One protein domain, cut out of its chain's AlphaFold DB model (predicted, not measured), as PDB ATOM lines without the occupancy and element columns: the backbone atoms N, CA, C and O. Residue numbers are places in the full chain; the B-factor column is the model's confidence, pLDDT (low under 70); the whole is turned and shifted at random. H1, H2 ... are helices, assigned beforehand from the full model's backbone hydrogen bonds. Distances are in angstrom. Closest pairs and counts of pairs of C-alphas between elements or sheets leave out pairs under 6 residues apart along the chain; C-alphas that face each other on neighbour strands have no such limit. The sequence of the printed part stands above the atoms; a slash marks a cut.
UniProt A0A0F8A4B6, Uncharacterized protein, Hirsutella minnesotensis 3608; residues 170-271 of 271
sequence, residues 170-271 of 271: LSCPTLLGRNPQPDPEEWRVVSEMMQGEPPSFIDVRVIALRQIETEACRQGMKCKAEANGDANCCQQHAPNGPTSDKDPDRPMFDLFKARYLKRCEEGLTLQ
ATOM      1  N   LEU A 170      78.634  28.094 -38.621       84.19
ATOM      2  CA  LEU A 170      78.422  29.309 -37.842       84.19
ATOM      3  C   LEU A 170      79.606  29.552 -36.933       84.19
ATOM      4  O   LEU A 170      79.981  28.661 -36.182       84.19
ATOM      5  N   SER A 171      80.174  30.753 -36.990       89.38
ATOM      6  CA  SER A 171      81.246  31.128 -36.071       89.38
ATOM      7  C   SER A 171      80.752  31.139 -34.624       89.38
ATOM      8  O   SER A 171      79.568  31.387 -34.362       89.38
ATOM      9  N   CYS A 172      81.658  30.936 -33.676       89.81
ATOM     10  CA  CYS A 172      81.331  31.026 -32.262       89.81
ATOM     11  C   CYS A 172      80.737  32.388 -31.854       89.81
ATOM     12  O   CYS A 172      79.722  32.385 -31.161       89.81
ATOM     13  N   PRO A 173      81.235  33.551 -32.324       90.31
ATOM     14  CA  PRO A 173      80.568  34.832 -32.085       90.31
ATOM     15  C   PRO A 173      79.110  34.853 -32.559       90.31
ATOM     16  O   PRO A 173      78.238  35.365 -31.860       90.31
ATOM     17  N   THR A 174      78.814  34.251 -33.716       86.56
ATOM     18  CA  THR A 174      77.436  34.141 -34.218       86.56
ATOM     19  C   THR A 174      76.582  33.220 -33.344       86.56
ATOM     20  O   THR A 174      75.446  33.569 -33.034       86.56
ATOM     21  N   LEU A 175      77.119  32.066 -32.937       85.62
ATOM     22  CA  LEU A 175      76.434  31.089 -32.078       85.62
ATOM     23  C   LEU A 175      76.171  31.615 -30.662       85.62
ATOM     24  O   LEU A 175      75.180  31.230 -30.051       85.62
ATOM     25  N   LEU A 176      77.054  32.467 -30.138       86.25
ATOM     26  CA  LEU A 176      76.935  33.078 -28.812       86.25
ATOM     27  C   LEU A 176      76.059  34.336 -28.825       86.25
ATOM     28  O   LEU A 176      75.355  34.600 -27.853       86.25
ATOM     29  N   GLY A 177      76.103  35.108 -29.915       81.69
ATOM     30  CA  GLY A 177      75.293  36.314 -30.103       81.69
ATOM     31  C   GLY A 177      73.846  36.036 -30.520       81.69
ATOM     32  O   GLY A 177      73.008  36.933 -30.451       81.69
ATOM     33  N   ARG A 178      73.533  34.807 -30.945       67.94
ATOM     34  CA  ARG A 178      72.166  34.359 -31.216       67.94
ATOM     35  C   ARG A 178      71.649  33.529 -30.046       67.94
ATOM     36  O   ARG A 178      72.331  32.644 -29.540       67.94
ATOM     37  N   ASN A 179      70.399  33.765 -29.662       59.19
ATOM     38  CA  ASN A 179      69.628  32.711 -29.011       59.19
ATOM     39  C   ASN A 179      69.500  31.585 -30.061       59.19
ATOM     40  O   ASN A 179      69.177  31.925 -31.197       59.19
ATOM     41  N   PRO A 180      69.739  30.291 -29.769       57.66
ATOM     42  CA  PRO A 180      69.613  29.195 -30.749       57.66
ATOM     43  C   PRO A 180      68.205  29.029 -31.357       57.66
ATOM     44  O   PRO A 180      67.958  28.076 -32.091       57.66
ATOM     45  N   GLN A 181      67.292  29.951 -31.062       56.25
ATOM     46  CA  GLN A 181      66.034  30.127 -31.760       56.25
ATOM     47  C   GLN A 181      66.316  30.339 -33.262       56.25
ATOM     48  O   GLN A 181      67.179  31.151 -33.617       56.25
ATOM     49  N   PRO A 182      65.641  29.591 -34.145       57.56
ATOM     50  CA  PRO A 182      65.734  29.811 -35.583       57.56
ATOM     51  C   PRO A 182      65.266  31.221 -35.960       57.56
ATOM     52  O   PRO A 182      64.751  31.969 -35.125       57.56
ATOM     53  N   ASP A 183      65.503  31.604 -37.217       65.44
ATOM     54  CA  ASP A 183      65.014  32.881 -37.734       65.44
ATOM     55  C   ASP A 183      63.514  33.042 -37.407       65.44
ATOM     56  O   ASP A 183      62.776  32.070 -37.559       65.44
ATOM     57  N   PRO A 184      63.039  34.207 -36.925       63.56
ATOM     58  CA  PRO A 184      61.647  34.362 -36.511       63.56
ATOM     59  C   PRO A 184      60.626  34.016 -37.601       63.56
ATOM     60  O   PRO A 184      59.561  33.501 -37.273       63.56
ATOM     61  N   GLU A 185      60.931  34.265 -38.879       61.34
ATOM     62  CA  GLU A 185      60.057  33.908 -39.999       61.34
ATOM     63  C   GLU A 185      60.063  32.391 -40.227       61.34
ATOM     64  O   GLU A 185      58.998  31.784 -40.341       61.34
ATOM     65  N   GLU A 186      61.242  31.762 -40.197       59.94
ATOM     66  CA  GLU A 186      61.381  30.302 -40.295       59.94
ATOM     67  C   GLU A 186      60.709  29.591 -39.109       59.94
ATOM     68  O   GLU A 186      60.009  28.597 -39.288       59.94
ATOM     69  N   TRP A 187      60.873  30.116 -37.891       65.69
ATOM     70  CA  TRP A 187      60.283  29.557 -36.678       65.69
ATOM     71  C   TRP A 187      58.777  29.735 -36.629       65.69
ATOM     72  O   TRP A 187      58.078  28.843 -36.159       65.69
ATOM     73  N   ARG A 188      58.266  30.868 -37.114       66.62
ATOM     74  CA  ARG A 188      56.829  31.096 -37.225       66.62
ATOM     75  C   ARG A 188      56.198  30.063 -38.152       66.62
ATOM     76  O   ARG A 188      55.240  29.424 -37.743       66.62
ATOM     77  N   VAL A 189      56.773  29.850 -39.340       60.62
ATOM     78  CA  VAL A 189      56.303  28.825 -40.289       60.62
ATOM     79  C   VAL A 189      56.312  27.445 -39.630       60.62
ATOM     80  O   VAL A 189      55.294  26.764 -39.626       60.62
ATOM     81  N   VAL A 190      57.413  27.070 -38.975       59.62
ATOM     82  CA  VAL A 190      57.520  25.791 -38.255       59.62
ATOM     83  C   VAL A 190      56.481  25.680 -37.129       59.62
ATOM     84  O   VAL A 190      55.767  24.690 -37.047       59.62
ATOM     85  N   SER A 191      56.344  26.698 -36.280       61.69
ATOM     86  CA  SER A 191      55.417  26.700 -35.143       61.69
ATOM     87  C   SER A 191      53.950  26.698 -35.569       61.69
ATOM     88  O   SER A 191      53.126  26.122 -34.864       61.69
ATOM     89  N   GLU A 192      53.604  27.369 -36.666       64.06
ATOM     90  CA  GLU A 192      52.249  27.388 -37.220       64.06
ATOM     91  C   GLU A 192      51.912  26.047 -37.886       64.06
ATOM     92  O   GLU A 192      50.813  25.535 -37.687       64.06
ATOM     93  N   MET A 193      52.875  25.421 -38.576       54.00
ATOM     94  CA  MET A 193      52.736  24.057 -39.108       54.00
ATOM     95  C   MET A 193      52.557  23.003 -38.004       54.00
ATOM     96  O   MET A 193      51.963  21.959 -38.241       54.00
ATOM     97  N   MET A 194      53.046  23.277 -36.792       55.53
ATOM     98  CA  MET A 194      52.981  22.373 -35.639       55.53
ATOM     99  C   MET A 194      51.725  22.528 -34.770       55.53
ATOM    100  O   MET A 194      51.607  21.836 -33.756       55.53
ATOM    101  N   GLN A 195      50.792  23.432 -35.089       57.66
ATOM    102  CA  GLN A 195      49.583  23.598 -34.274       57.66
ATOM    103  C   GLN A 195      48.649  22.385 -34.414       57.66
ATOM    104  O   GLN A 195      47.739  22.379 -35.233       57.66
ATOM    105  N   GLY A 196      48.863  21.373 -33.570       47.94
ATOM    106  CA  GLY A 196      47.986  20.207 -33.427       47.94
ATOM    107  C   GLY A 196      48.636  18.857 -33.727       47.94
ATOM    108  O   GLY A 196      48.051  17.839 -33.368       47.94
ATOM    109  N   GLU A 197      49.843  18.830 -34.295       42.94
ATOM    110  CA  GLU A 197      50.529  17.587 -34.666       42.94
ATOM    111  C   GLU A 197      51.877  17.409 -33.946       42.94
ATOM    112  O   GLU A 197      52.538  18.394 -33.594       42.94
ATOM    113  N   PRO A 198      52.285  16.156 -33.660       40.12
ATOM    114  CA  PRO A 198      53.571  15.869 -33.034       40.12
ATOM    115  C   PRO A 198      54.746  16.393 -33.884       40.12
ATOM    116  O   PRO A 198      54.595  16.636 -35.076       40.12
ATOM    117  N   PRO A 199      55.948  16.551 -33.298       46.19
ATOM    118  CA  PRO A 199      57.134  17.138 -33.939       46.19
ATOM    119  C   PRO A 199      57.757  16.297 -35.076       46.19
ATOM    120  O   PRO A 199      58.959  16.388 -35.309       46.19
ATOM    121  N   SER A 200      56.971  15.506 -35.813       43.44
ATOM    122  CA  SER A 200      57.389  14.706 -36.978       43.44
ATOM    123  C   SER A 200      58.076  15.528 -38.077       43.44
ATOM    124  O   SER A 200      58.788  14.968 -38.904       43.44
ATOM    125  N   PHE A 201      57.896  16.850 -38.065       51.25
ATOM    126  CA  PHE A 201      58.447  17.789 -39.043       51.25
ATOM    127  C   PHE A 201      59.729  18.494 -38.603       51.25
ATOM    128  O   PHE A 201      60.189  19.368 -39.329       51.25
ATOM    129  N   ILE A 202      60.265  18.186 -37.418       54.75
ATOM    130  CA  ILE A 202      61.503  18.778 -36.912       54.75
ATOM    131  C   ILE A 202      62.555  17.689 -36.749       54.75
ATOM    132  O   ILE A 202      62.444  16.808 -35.897       54.75
ATOM    133  N   ASP A 203      63.648  17.834 -37.487       64.25
ATOM    134  CA  ASP A 203      64.910  17.190 -37.205       64.25
ATOM    135  C   ASP A 203      65.475  17.821 -35.924       64.25
ATOM    136  O   ASP A 203      66.293  18.750 -35.920       64.25
ATOM    137  N   VAL A 204      64.993  17.301 -34.793       66.00
ATOM    138  CA  VAL A 204      65.430  17.655 -33.437       66.00
ATOM    139  C   VAL A 204      66.948  17.544 -33.284       66.00
ATOM    140  O   VAL A 204      67.525  18.200 -32.415       66.00
ATOM    141  N   ARG A 205      67.617  16.771 -34.152       71.88
ATOM    142  CA  ARG A 205      69.069  16.596 -34.158       71.88
ATOM    143  C   ARG A 205      69.774  17.864 -34.613       71.88
ATOM    144  O   ARG A 205      70.847  18.153 -34.099       71.88
ATOM    145  N   VAL A 206      69.178  18.675 -35.490       74.75
ATOM    146  CA  VAL A 206      69.765  19.962 -35.904       74.75
ATOM    147  C   VAL A 206      69.683  20.981 -34.769       74.75
ATOM    148  O   VAL A 206      70.658  21.684 -34.503       74.75
ATOM    149  N   ILE A 207      68.561  21.032 -34.044       74.50
ATOM    150  CA  ILE A 207      68.426  21.888 -32.853       74.50
ATOM    151  C   ILE A 207      69.434  21.458 -31.783       74.50
ATOM    152  O   ILE A 207      70.174  22.297 -31.263       74.50
ATOM    153  N   ALA A 208      69.508  20.155 -31.500       78.94
ATOM    154  CA  ALA A 208      70.485  19.594 -30.572       78.94
ATOM    155  C   ALA A 208      71.923  19.914 -31.010       78.94
ATOM    156  O   ALA A 208      72.725  20.366 -30.195       78.94
ATOM    157  N   LEU A 209      72.236  19.781 -32.303       83.38
ATOM    158  CA  LEU A 209      73.535  20.142 -32.863       83.38
ATOM    159  C   LEU A 209      73.870  21.612 -32.591       83.38
ATOM    160  O   LEU A 209      74.965  21.898 -32.115       83.38
ATOM    161  N   ARG A 210      72.945  22.551 -32.837       85.88
ATOM    162  CA  ARG A 210      73.196  23.980 -32.569       85.88
ATOM    163  C   ARG A 210      73.411  24.265 -31.091       85.88
ATOM    164  O   ARG A 210      74.299  25.040 -30.753       85.88
ATOM    165  N   GLN A 211      72.652  23.621 -30.209       85.06
ATOM    166  CA  GLN A 211      72.856  23.747 -28.764       85.06
ATOM    167  C   GLN A 211      74.240  23.235 -28.341       85.06
ATOM    168  O   GLN A 211      74.935  23.913 -27.584       85.06
ATOM    169  N   ILE A 212      74.662  22.085 -28.876       88.94
ATOM    170  CA  ILE A 212      75.987  21.500 -28.638       88.94
ATOM    171  C   ILE A 212      77.090  22.429 -29.154       88.94
ATOM    172  O   ILE A 212      78.059  22.669 -28.439       88.94
ATOM    173  N   GLU A 213      76.952  22.985 -30.359       90.81
ATOM    174  CA  GLU A 213      77.913  23.938 -30.928       90.81
ATOM    175  C   GLU A 213      78.009  25.227 -30.095       90.81
ATOM    176  O   GLU A 213      79.113  25.702 -29.823       90.81
ATOM    177  N   THR A 214      76.879  25.782 -29.642       90.06
ATOM    178  CA  THR A 214      76.866  26.961 -28.762       90.06
ATOM    179  C   THR A 214      77.533  26.664 -27.420       90.06
ATOM    180  O   THR A 214      78.336  27.474 -26.950       90.06
ATOM    181  N   GLU A 215      77.243  25.519 -26.795       91.31
ATOM    182  CA  GLU A 215      77.875  25.157 -25.523       91.31
ATOM    183  C   GLU A 215      79.369  24.879 -25.692       91.31
ATOM    184  O   GLU A 215      80.164  25.309 -24.861       91.31
ATOM    185  N   ALA A 216      79.776  24.258 -26.800       93.19
ATOM    186  CA  ALA A 216      81.180  24.070 -27.137       93.19
ATOM    187  C   ALA A 216      81.937  25.400 -27.192       93.19
ATOM    188  O   ALA A 216      82.994  25.528 -26.581       93.19
ATOM    189  N   CYS A 217      81.376  26.416 -27.855       93.50
ATOM    190  CA  CYS A 217      81.972  27.751 -27.896       93.50
ATOM    191  C   CYS A 217      82.130  28.357 -26.492       93.50
ATOM    192  O   CYS A 217      83.191  28.895 -26.168       93.50
ATOM    193  N   ARG A 218      81.105  28.238 -25.631       92.94
ATOM    194  CA  ARG A 218      81.181  28.700 -24.232       92.94
ATOM    195  C   ARG A 218      82.251  27.949 -23.454       92.94
ATOM    196  O   ARG A 218      83.001  28.569 -22.704       92.94
ATOM    197  N   GLN A 219      82.325  26.633 -23.630       93.69
ATOM    198  CA  GLN A 219      83.316  25.810 -22.960       93.69
ATOM    199  C   GLN A 219      84.728  26.151 -23.429       93.69
ATOM    200  O   GLN A 219      85.605  26.281 -22.589       93.69
ATOM    201  N   GLY A 220      84.947  26.395 -24.722       90.75
ATOM    202  CA  GLY A 220      86.227  26.878 -25.244       90.75
ATOM    203  C   GLY A 220      86.675  28.174 -24.568       90.75
ATOM    204  O   GLY A 220      87.808  28.275 -24.103       90.75
ATOM    205  N   MET A 221      85.768  29.142 -24.408       90.88
ATOM    206  CA  MET A 221      86.069  30.382 -23.681       90.88
ATOM    207  C   MET A 221      86.399  30.139 -22.199       90.88
ATOM    208  O   MET A 221      87.351  30.729 -21.686       90.88
ATOM    209  N   LYS A 222      85.657  29.256 -21.513       91.31
ATOM    210  CA  LYS A 222      85.949  28.865 -20.120       91.31
ATOM    211  C   LYS A 222      87.303  28.169 -20.008       91.31
ATOM    212  O   LYS A 222      88.131  28.588 -19.211       91.31
ATOM    213  N   CYS A 223      87.563  27.180 -20.863       90.31
ATOM    214  CA  CYS A 223      88.835  26.472 -20.952       90.31
ATOM    215  C   CYS A 223      89.998  27.448 -21.141       90.31
ATOM    216  O   CYS A 223      91.015  27.307 -20.482       90.31
ATOM    217  N   LYS A 224      89.856  28.474 -21.984       86.88
ATOM    218  CA  LYS A 224      90.891  29.504 -22.146       86.88
ATOM    219  C   LYS A 224      91.143  30.302 -20.863       86.88
ATOM    220  O   LYS A 224      92.284  30.650 -20.579       86.88
ATOM    221  N   ALA A 225      90.081  30.636 -20.130       86.00
ATOM    222  CA  ALA A 225      90.160  31.440 -18.914       86.00
ATOM    223  C   ALA A 225      90.692  30.650 -17.706       86.00
ATOM    224  O   ALA A 225      91.403  31.205 -16.872       86.00
ATOM    225  N   GLU A 226      90.337  29.368 -17.610       83.94
ATOM    226  CA  GLU A 226      90.645  28.493 -16.475       83.94
ATOM    227  C   GLU A 226      91.914  27.664 -16.696       83.94
ATOM    228  O   GLU A 226      92.655  27.388 -15.750       83.94
ATOM    229  N   ALA A 227      92.188  27.256 -17.938       61.44
ATOM    230  CA  ALA A 227      93.317  26.404 -18.249       61.44
ATOM    231  C   ALA A 227      94.553  27.249 -18.563       61.44
ATOM    232  O   ALA A 227      94.605  27.983 -19.549       61.44
ATOM    233  N   ASN A 228      95.616  27.029 -17.790       62.03
ATOM    234  CA  ASN A 228      97.002  27.361 -18.136       62.03
ATOM    235  C   ASN A 228      97.499  26.567 -19.377       62.03
ATOM    236  O   ASN A 228      98.614  26.051 -19.379       62.03
ATOM    237  N   GLY A 229      96.673  26.408 -20.416       57.78
ATOM    238  CA  GLY A 229      96.983  25.650 -21.626       57.78
ATOM    239  C   GLY A 229      96.768  24.135 -21.535       57.78
ATOM    240  O   GLY A 229      97.508  23.407 -22.192       57.78
ATOM    241  N   ASP A 230      95.790  23.632 -20.762       76.56
ATOM    242  CA  ASP A 230      95.409  22.211 -20.865       76.56
ATOM    243  C   ASP A 230      94.809  21.943 -22.252       76.56
ATOM    244  O   ASP A 230      93.645  22.245 -22.530       76.56
ATOM    245  N   ALA A 231      95.636  21.358 -23.119       71.50
ATOM    246  CA  ALA A 231      95.283  20.985 -24.481       71.50
ATOM    247  C   ALA A 231      94.098  20.001 -24.545       71.50
ATOM    248  O   ALA A 231      93.474  19.873 -25.595       71.50
ATOM    249  N   ASN A 232      93.753  19.341 -23.432       88.69
ATOM    250  CA  ASN A 232      92.693  18.340 -23.380       88.69
ATOM    251  C   ASN A 232      91.355  18.869 -22.845       88.69
ATOM    252  O   ASN A 232      90.393  18.101 -22.811       88.69
ATOM    253  N   CYS A 233      91.246  20.145 -22.453       91.19
ATOM    254  CA  CYS A 233      90.020  20.674 -21.840       91.19
ATOM    255  C   CYS A 233      88.775  20.430 -22.718       91.19
ATOM    256  O   CYS A 233      87.777  19.877 -22.262       91.19
ATOM    257  N   CYS A 234      88.857  20.719 -24.021       92.62
ATOM    258  CA  CYS A 234      87.750  20.464 -24.948       92.62
ATOM    259  C   CYS A 234      87.390  18.974 -25.073       92.62
ATOM    260  O   CYS A 234      86.216  18.635 -25.198       92.62
ATOM    261  N   GLN A 235      88.370  18.069 -25.010       93.12
ATOM    262  CA  GLN A 235      88.112  16.627 -25.074       93.12
ATOM    263  C   GLN A 235      87.424  16.092 -23.821       93.12
ATOM    264  O   GLN A 235      86.578  15.210 -23.943       93.12
ATOM    265  N   GLN A 236      87.746  16.631 -22.644       92.50
ATOM    266  CA  GLN A 236      87.133  16.222 -21.375       92.50
ATOM    267  C   GLN A 236      85.642  16.582 -21.298       92.50
ATOM    268  O   GLN A 236      84.876  15.880 -20.639       92.50
ATOM    269  N   HIS A 237      85.232  17.654 -21.980       91.88
ATOM    270  CA  HIS A 237      83.854  18.150 -21.978       91.88
ATOM    271  C   HIS A 237      83.048  17.788 -23.231       91.88
ATOM    272  O   HIS A 237      81.852  18.075 -23.295       91.88
ATOM    273  N   ALA A 238      83.677  17.155 -24.223       92.38
ATOM    274  CA  ALA A 238      82.977  16.698 -25.411       92.38
ATOM    275  C   ALA A 238      81.932  15.624 -25.056       92.38
ATOM    276  O   ALA A 238      82.176  14.800 -24.170       92.38
ATOM    277  N   PRO A 239      80.778  15.590 -25.750       88.50
ATOM    278  CA  PRO A 239      79.754  14.589 -25.490       88.50
ATOM    279  C   PRO A 239      80.328  13.176 -25.654       88.50
ATOM    280  O   PRO A 239      81.038  12.868 -26.618       88.50
ATOM    281  N   ASN A 240      80.017  12.316 -24.687       86.75
ATOM    282  CA  ASN A 240      80.383  10.908 -24.740       86.75
ATOM    283  C   ASN A 240      79.422  10.183 -25.685       86.75
ATOM    284  O   ASN A 240      78.207  10.281 -25.530       86.75
ATOM    285  N   GLY A 241      79.976   9.472 -26.665       80.62
ATOM    286  CA  GLY A 241      79.195   8.597 -27.532       80.62
ATOM    287  C   GLY A 241      78.789   7.302 -26.819       80.62
ATOM    288  O   GLY A 241      79.300   7.002 -25.733       80.62
ATOM    289  N   PRO A 242      77.899   6.506 -27.430       78.88
ATOM    290  CA  PRO A 242      77.535   5.199 -26.914       78.88
ATOM    291  C   PRO A 242      78.763   4.290 -26.839       78.88
ATOM    292  O   PRO A 242      79.648   4.324 -27.698       78.88
ATOM    293  N   THR A 243      78.814   3.460 -25.797       80.38
ATOM    294  CA  THR A 243      79.948   2.563 -25.512       80.38
ATOM    295  C   THR A 243      80.057   1.395 -26.491       80.38
ATOM    296  O   THR A 243      81.090   0.732 -26.537       80.38
ATOM    297  N   SER A 244      79.002   1.134 -27.267       84.75
ATOM    298  CA  SER A 244      78.943   0.070 -28.265       84.75
ATOM    299  C   SER A 244      79.177   0.627 -29.666       84.75
ATOM    300  O   SER A 244      78.457   1.516 -30.113       84.75
ATOM    301  N   ASP A 245      80.114   0.036 -30.406       78.75
ATOM    302  CA  ASP A 245      80.340   0.361 -31.824       78.75
ATOM    303  C   ASP A 245      79.229  -0.175 -32.746       78.75
ATOM    304  O   ASP A 245      79.222   0.095 -33.943       78.75
ATOM    305  N   LYS A 246      78.284  -0.949 -32.198       81.00
ATOM    306  CA  LYS A 246      77.097  -1.443 -32.914       81.00
ATOM    307  C   LYS A 246      75.857  -0.582 -32.686       81.00
ATOM    308  O   LYS A 246      74.776  -0.973 -33.116       81.00
ATOM    309  N   ASP A 247      75.990   0.520 -31.955       73.31
ATOM    310  CA  ASP A 247      74.879   1.432 -31.718       73.31
ATOM    311  C   ASP A 247      74.500   2.145 -33.034       73.31
ATOM    312  O   ASP A 247      75.374   2.771 -33.646       73.31
ATOM    313  N   PRO A 248      73.242   2.037 -33.504       68.44
ATOM    314  CA  PRO A 248      72.808   2.671 -34.748       68.44
ATOM    315  C   PRO A 248      72.930   4.202 -34.723       68.44
ATOM    316  O   PRO A 248      73.083   4.805 -35.784       68.44
ATOM    317  N   ASP A 249      72.950   4.827 -33.541       71.88
ATOM    318  CA  ASP A 249      73.072   6.279 -33.389       71.88
ATOM    319  C   ASP A 249      74.534   6.751 -33.344       71.88
ATOM    320  O   ASP A 249      74.809   7.956 -33.378       71.88
ATOM    321  N   ARG A 250      75.511   5.830 -33.305       74.94
ATOM    322  CA  ARG A 250      76.942   6.165 -33.205       74.94
ATOM    323  C   ARG A 250      77.420   7.186 -34.253       74.94
ATOM    324  O   ARG A 250      78.110   8.122 -33.843       74.94
ATOM    325  N   PRO A 251      77.042   7.106 -35.548       74.81
ATOM    326  CA  PRO A 251      77.455   8.100 -36.543       74.81
ATOM    327  C   PRO A 251      77.016   9.529 -36.195       74.81
ATOM    328  O   PRO A 251      77.750  10.488 -36.436       74.81
ATOM    329  N   MET A 252      75.835   9.679 -35.591       74.50
ATOM    330  CA  MET A 252      75.313  10.974 -35.164       74.50
ATOM    331  C   MET A 252      76.091  11.517 -33.963       74.50
ATOM    332  O   MET A 252      76.469  12.689 -33.947       74.50
ATOM    333  N   PHE A 253      76.396  10.663 -32.985       81.06
ATOM    334  CA  PHE A 253      77.239  11.040 -31.850       81.06
ATOM    335  C   PHE A 253      78.644  11.457 -32.285       81.06
ATOM    336  O   PHE A 253      79.161  12.460 -31.792       81.06
ATOM    337  N   ASP A 254      79.249  10.729 -33.221       83.25
ATOM    338  CA  ASP A 254      80.573  11.057 -33.746       83.25
ATOM    339  C   ASP A 254      80.552  12.410 -34.482       83.25
ATOM    340  O   ASP A 254      81.449  13.234 -34.278       83.25
ATOM    341  N   LEU A 255      79.490  12.699 -35.250       83.56
ATOM    342  CA  LEU A 255      79.267  14.017 -35.853       83.56
ATOM    343  C   LEU A 255      79.163  15.112 -34.782       83.56
ATOM    344  O   LEU A 255      79.868  16.120 -34.864       83.56
ATOM    345  N   PHE A 256      78.321  14.925 -33.764       87.94
ATOM    346  CA  PHE A 256      78.133  15.906 -32.690       87.94
ATOM    347  C   PHE A 256      79.427  16.164 -31.926       87.94
ATOM    348  O   PHE A 256      79.779  17.318 -31.678       87.94
ATOM    349  N   LYS A 257      80.175  15.107 -31.609       91.00
ATOM    350  CA  LYS A 257      81.474  15.203 -30.948       91.00
ATOM    351  C   LYS A 257      82.490  15.952 -31.805       91.00
ATOM    352  O   LYS A 257      83.157  16.852 -31.299       91.00
ATOM    353  N   ALA A 258      82.596  15.634 -33.095       90.19
ATOM    354  CA  ALA A 258      83.508  16.325 -34.003       90.19
ATOM    355  C   ALA A 258      83.172  17.822 -34.120       90.19
ATOM    356  O   ALA A 258      84.065  18.670 -34.060       90.19
ATOM    357  N   ARG A 259      81.880  18.164 -34.233       90.62
ATOM    358  CA  ARG A 259      81.412  19.559 -34.285       90.62
ATOM    359  C   ARG A 259      81.656  20.289 -32.968       90.62
ATOM    360  O   ARG A 259      82.131  21.422 -33.002       90.62
ATOM    361  N   TYR A 260      81.410  19.636 -31.833       93.12
ATOM    362  CA  TYR A 260      81.735  20.169 -30.512       93.12
ATOM    363  C   TYR A 260      83.221  20.522 -30.416       93.12
ATOM    364  O   TYR A 260      83.558  21.661 -30.114       93.12
ATOM    365  N   LEU A 261      84.117  19.580 -30.722       93.19
ATOM    366  CA  LEU A 261      85.562  19.802 -30.602       93.19
ATOM    367  C   LEU A 261      86.023  20.975 -31.471       93.19
ATOM    368  O   LEU A 261      86.644  21.898 -30.950       93.19
ATOM    369  N   LYS A 262      85.604  21.010 -32.745       93.31
ATOM    370  CA  LYS A 262      85.893  22.123 -33.666       93.31
ATOM    371  C   LYS A 262      85.470  23.480 -33.083       93.31
ATOM    372  O   LYS A 262      86.214  24.451 -33.183       93.31
ATOM    373  N   ARG A 263      84.281  23.569 -32.477       93.69
ATOM    374  CA  ARG A 263      83.754  24.824 -31.902       93.69
ATOM    375  C   ARG A 263      84.388  25.192 -30.570       93.69
ATOM    376  O   ARG A 263      84.616  26.368 -30.311       93.69
ATOM    377  N   CYS A 264      84.708  24.209 -29.739       93.56
ATOM    378  CA  CYS A 264      85.435  24.449 -28.502       93.56
ATOM    379  C   CYS A 264      86.840  24.990 -28.793       93.56
ATOM    380  O   CYS A 264      87.244  25.993 -28.207       93.56
ATOM    381  N   GLU A 265      87.540  24.410 -29.772       92.12
ATOM    382  CA  GLU A 265      88.837  24.905 -30.239       92.12
ATOM    383  C   GLU A 265      88.746  26.325 -30.809       92.12
ATOM    384  O   GLU A 265      89.566  27.177 -30.476       92.12
ATOM    385  N   GLU A 266      87.717  26.623 -31.606       90.69
ATOM    386  CA  GLU A 266      87.455  27.988 -32.070       90.69
ATOM    387  C   GLU A 266      87.254  28.953 -30.888       90.69
ATOM    388  O   GLU A 266      87.864  30.025 -30.857       90.69
ATOM    389  N   GLY A 267      86.479  28.553 -29.875       85.62
ATOM    390  CA  GLY A 267      86.260  29.321 -28.648       85.62
ATOM    391  C   GLY A 267      87.551  29.665 -27.891       85.62
ATOM    392  O   GLY A 267      87.654  30.767 -27.353       85.62
ATOM    393  N   LEU A 268      88.568  28.791 -27.912       86.50
ATOM    394  CA  LEU A 268      89.894  29.075 -27.329       86.50
ATOM    395  C   LEU A 268      90.596  30.261 -28.017       86.50
ATOM    396  O   LEU A 268      91.427  30.950 -27.417       86.50
ATOM    397  N   THR A 269      90.276  30.526 -29.281       85.69
ATOM    398  CA  THR A 269      90.940  31.568 -30.080       85.69
ATOM    399  C   THR A 269      90.260  32.934 -30.003       85.69
ATOM    400  O   THR A 269      90.895  33.935 -30.333       85.69
ATOM    401  N   LEU A 270      89.024  33.008 -29.500       84.00
ATOM    402  CA  LEU A 270      88.280  34.265 -29.388       84.00
ATOM    403  C   LEU A 270      88.921  35.212 -28.369       84.00
ATOM    404  O   LEU A 270      89.331  34.782 -27.286       84.00
ATOM    405  N   GLN A 271      89.057  36.482 -28.750       64.38
ATOM    406  CA  GLN A 271      89.630  37.560 -27.936       64.38
ATOM    407  C   GLN A 271      88.555  38.280 -27.131       64.38
ATOM    408  O   GLN A 271      87.453  38.487 -27.687       64.38
TER     409      GLN A 271
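This is residues 170 to 271 of the 271 residues of an uncharacterized protein of Hirsutella minnesotensis 3608 (UniProt A0A0F8A4B6). Two long helices, H3 and H5, cross at a slant, closest at Gly 220 and Cys 264 in their later halves, with short H1 and H4 packed on both, H1 only just on H5; H2 sits away, touching no helix. The 102 printed residues include five named helices, H1 to H5 in order, and no named strand: all helix. The whole is loose, radius of gyration of the C-alphas 16.1 A, and flat, spanning 51 by 39 by 16 A.

Find C-alpha 172 at (81.331, 31.026, -32.262), where H1 runs to 177; H2 is 184 to 193. H3, 204 to 226, is 32.3 A long; H4 is 233 to 237. H5, 250 to 269, runs 29.2 A to (90.940, 31.568, -30.080).

H3 and H5 touch, C-alphas 220 and 264 closest at 4.1 A, the same way at 36 degrees, only just steep. H1 touches H3, about perpendicular at 78 degrees, C-alphas 175 and 214 closest at 5.3 A. H4 touches H5, C-alphas 234 and 264 closest at 5.8 A. O i to N i+4 pairs are within hydrogen-bond range throughout H1 to H4, and 15 of 16 in H5.

The printed part has no cut. H4 to H5 is a long link. Residues 178 to 204, 227 to 229, 248 and 271 are under pLDDT 70.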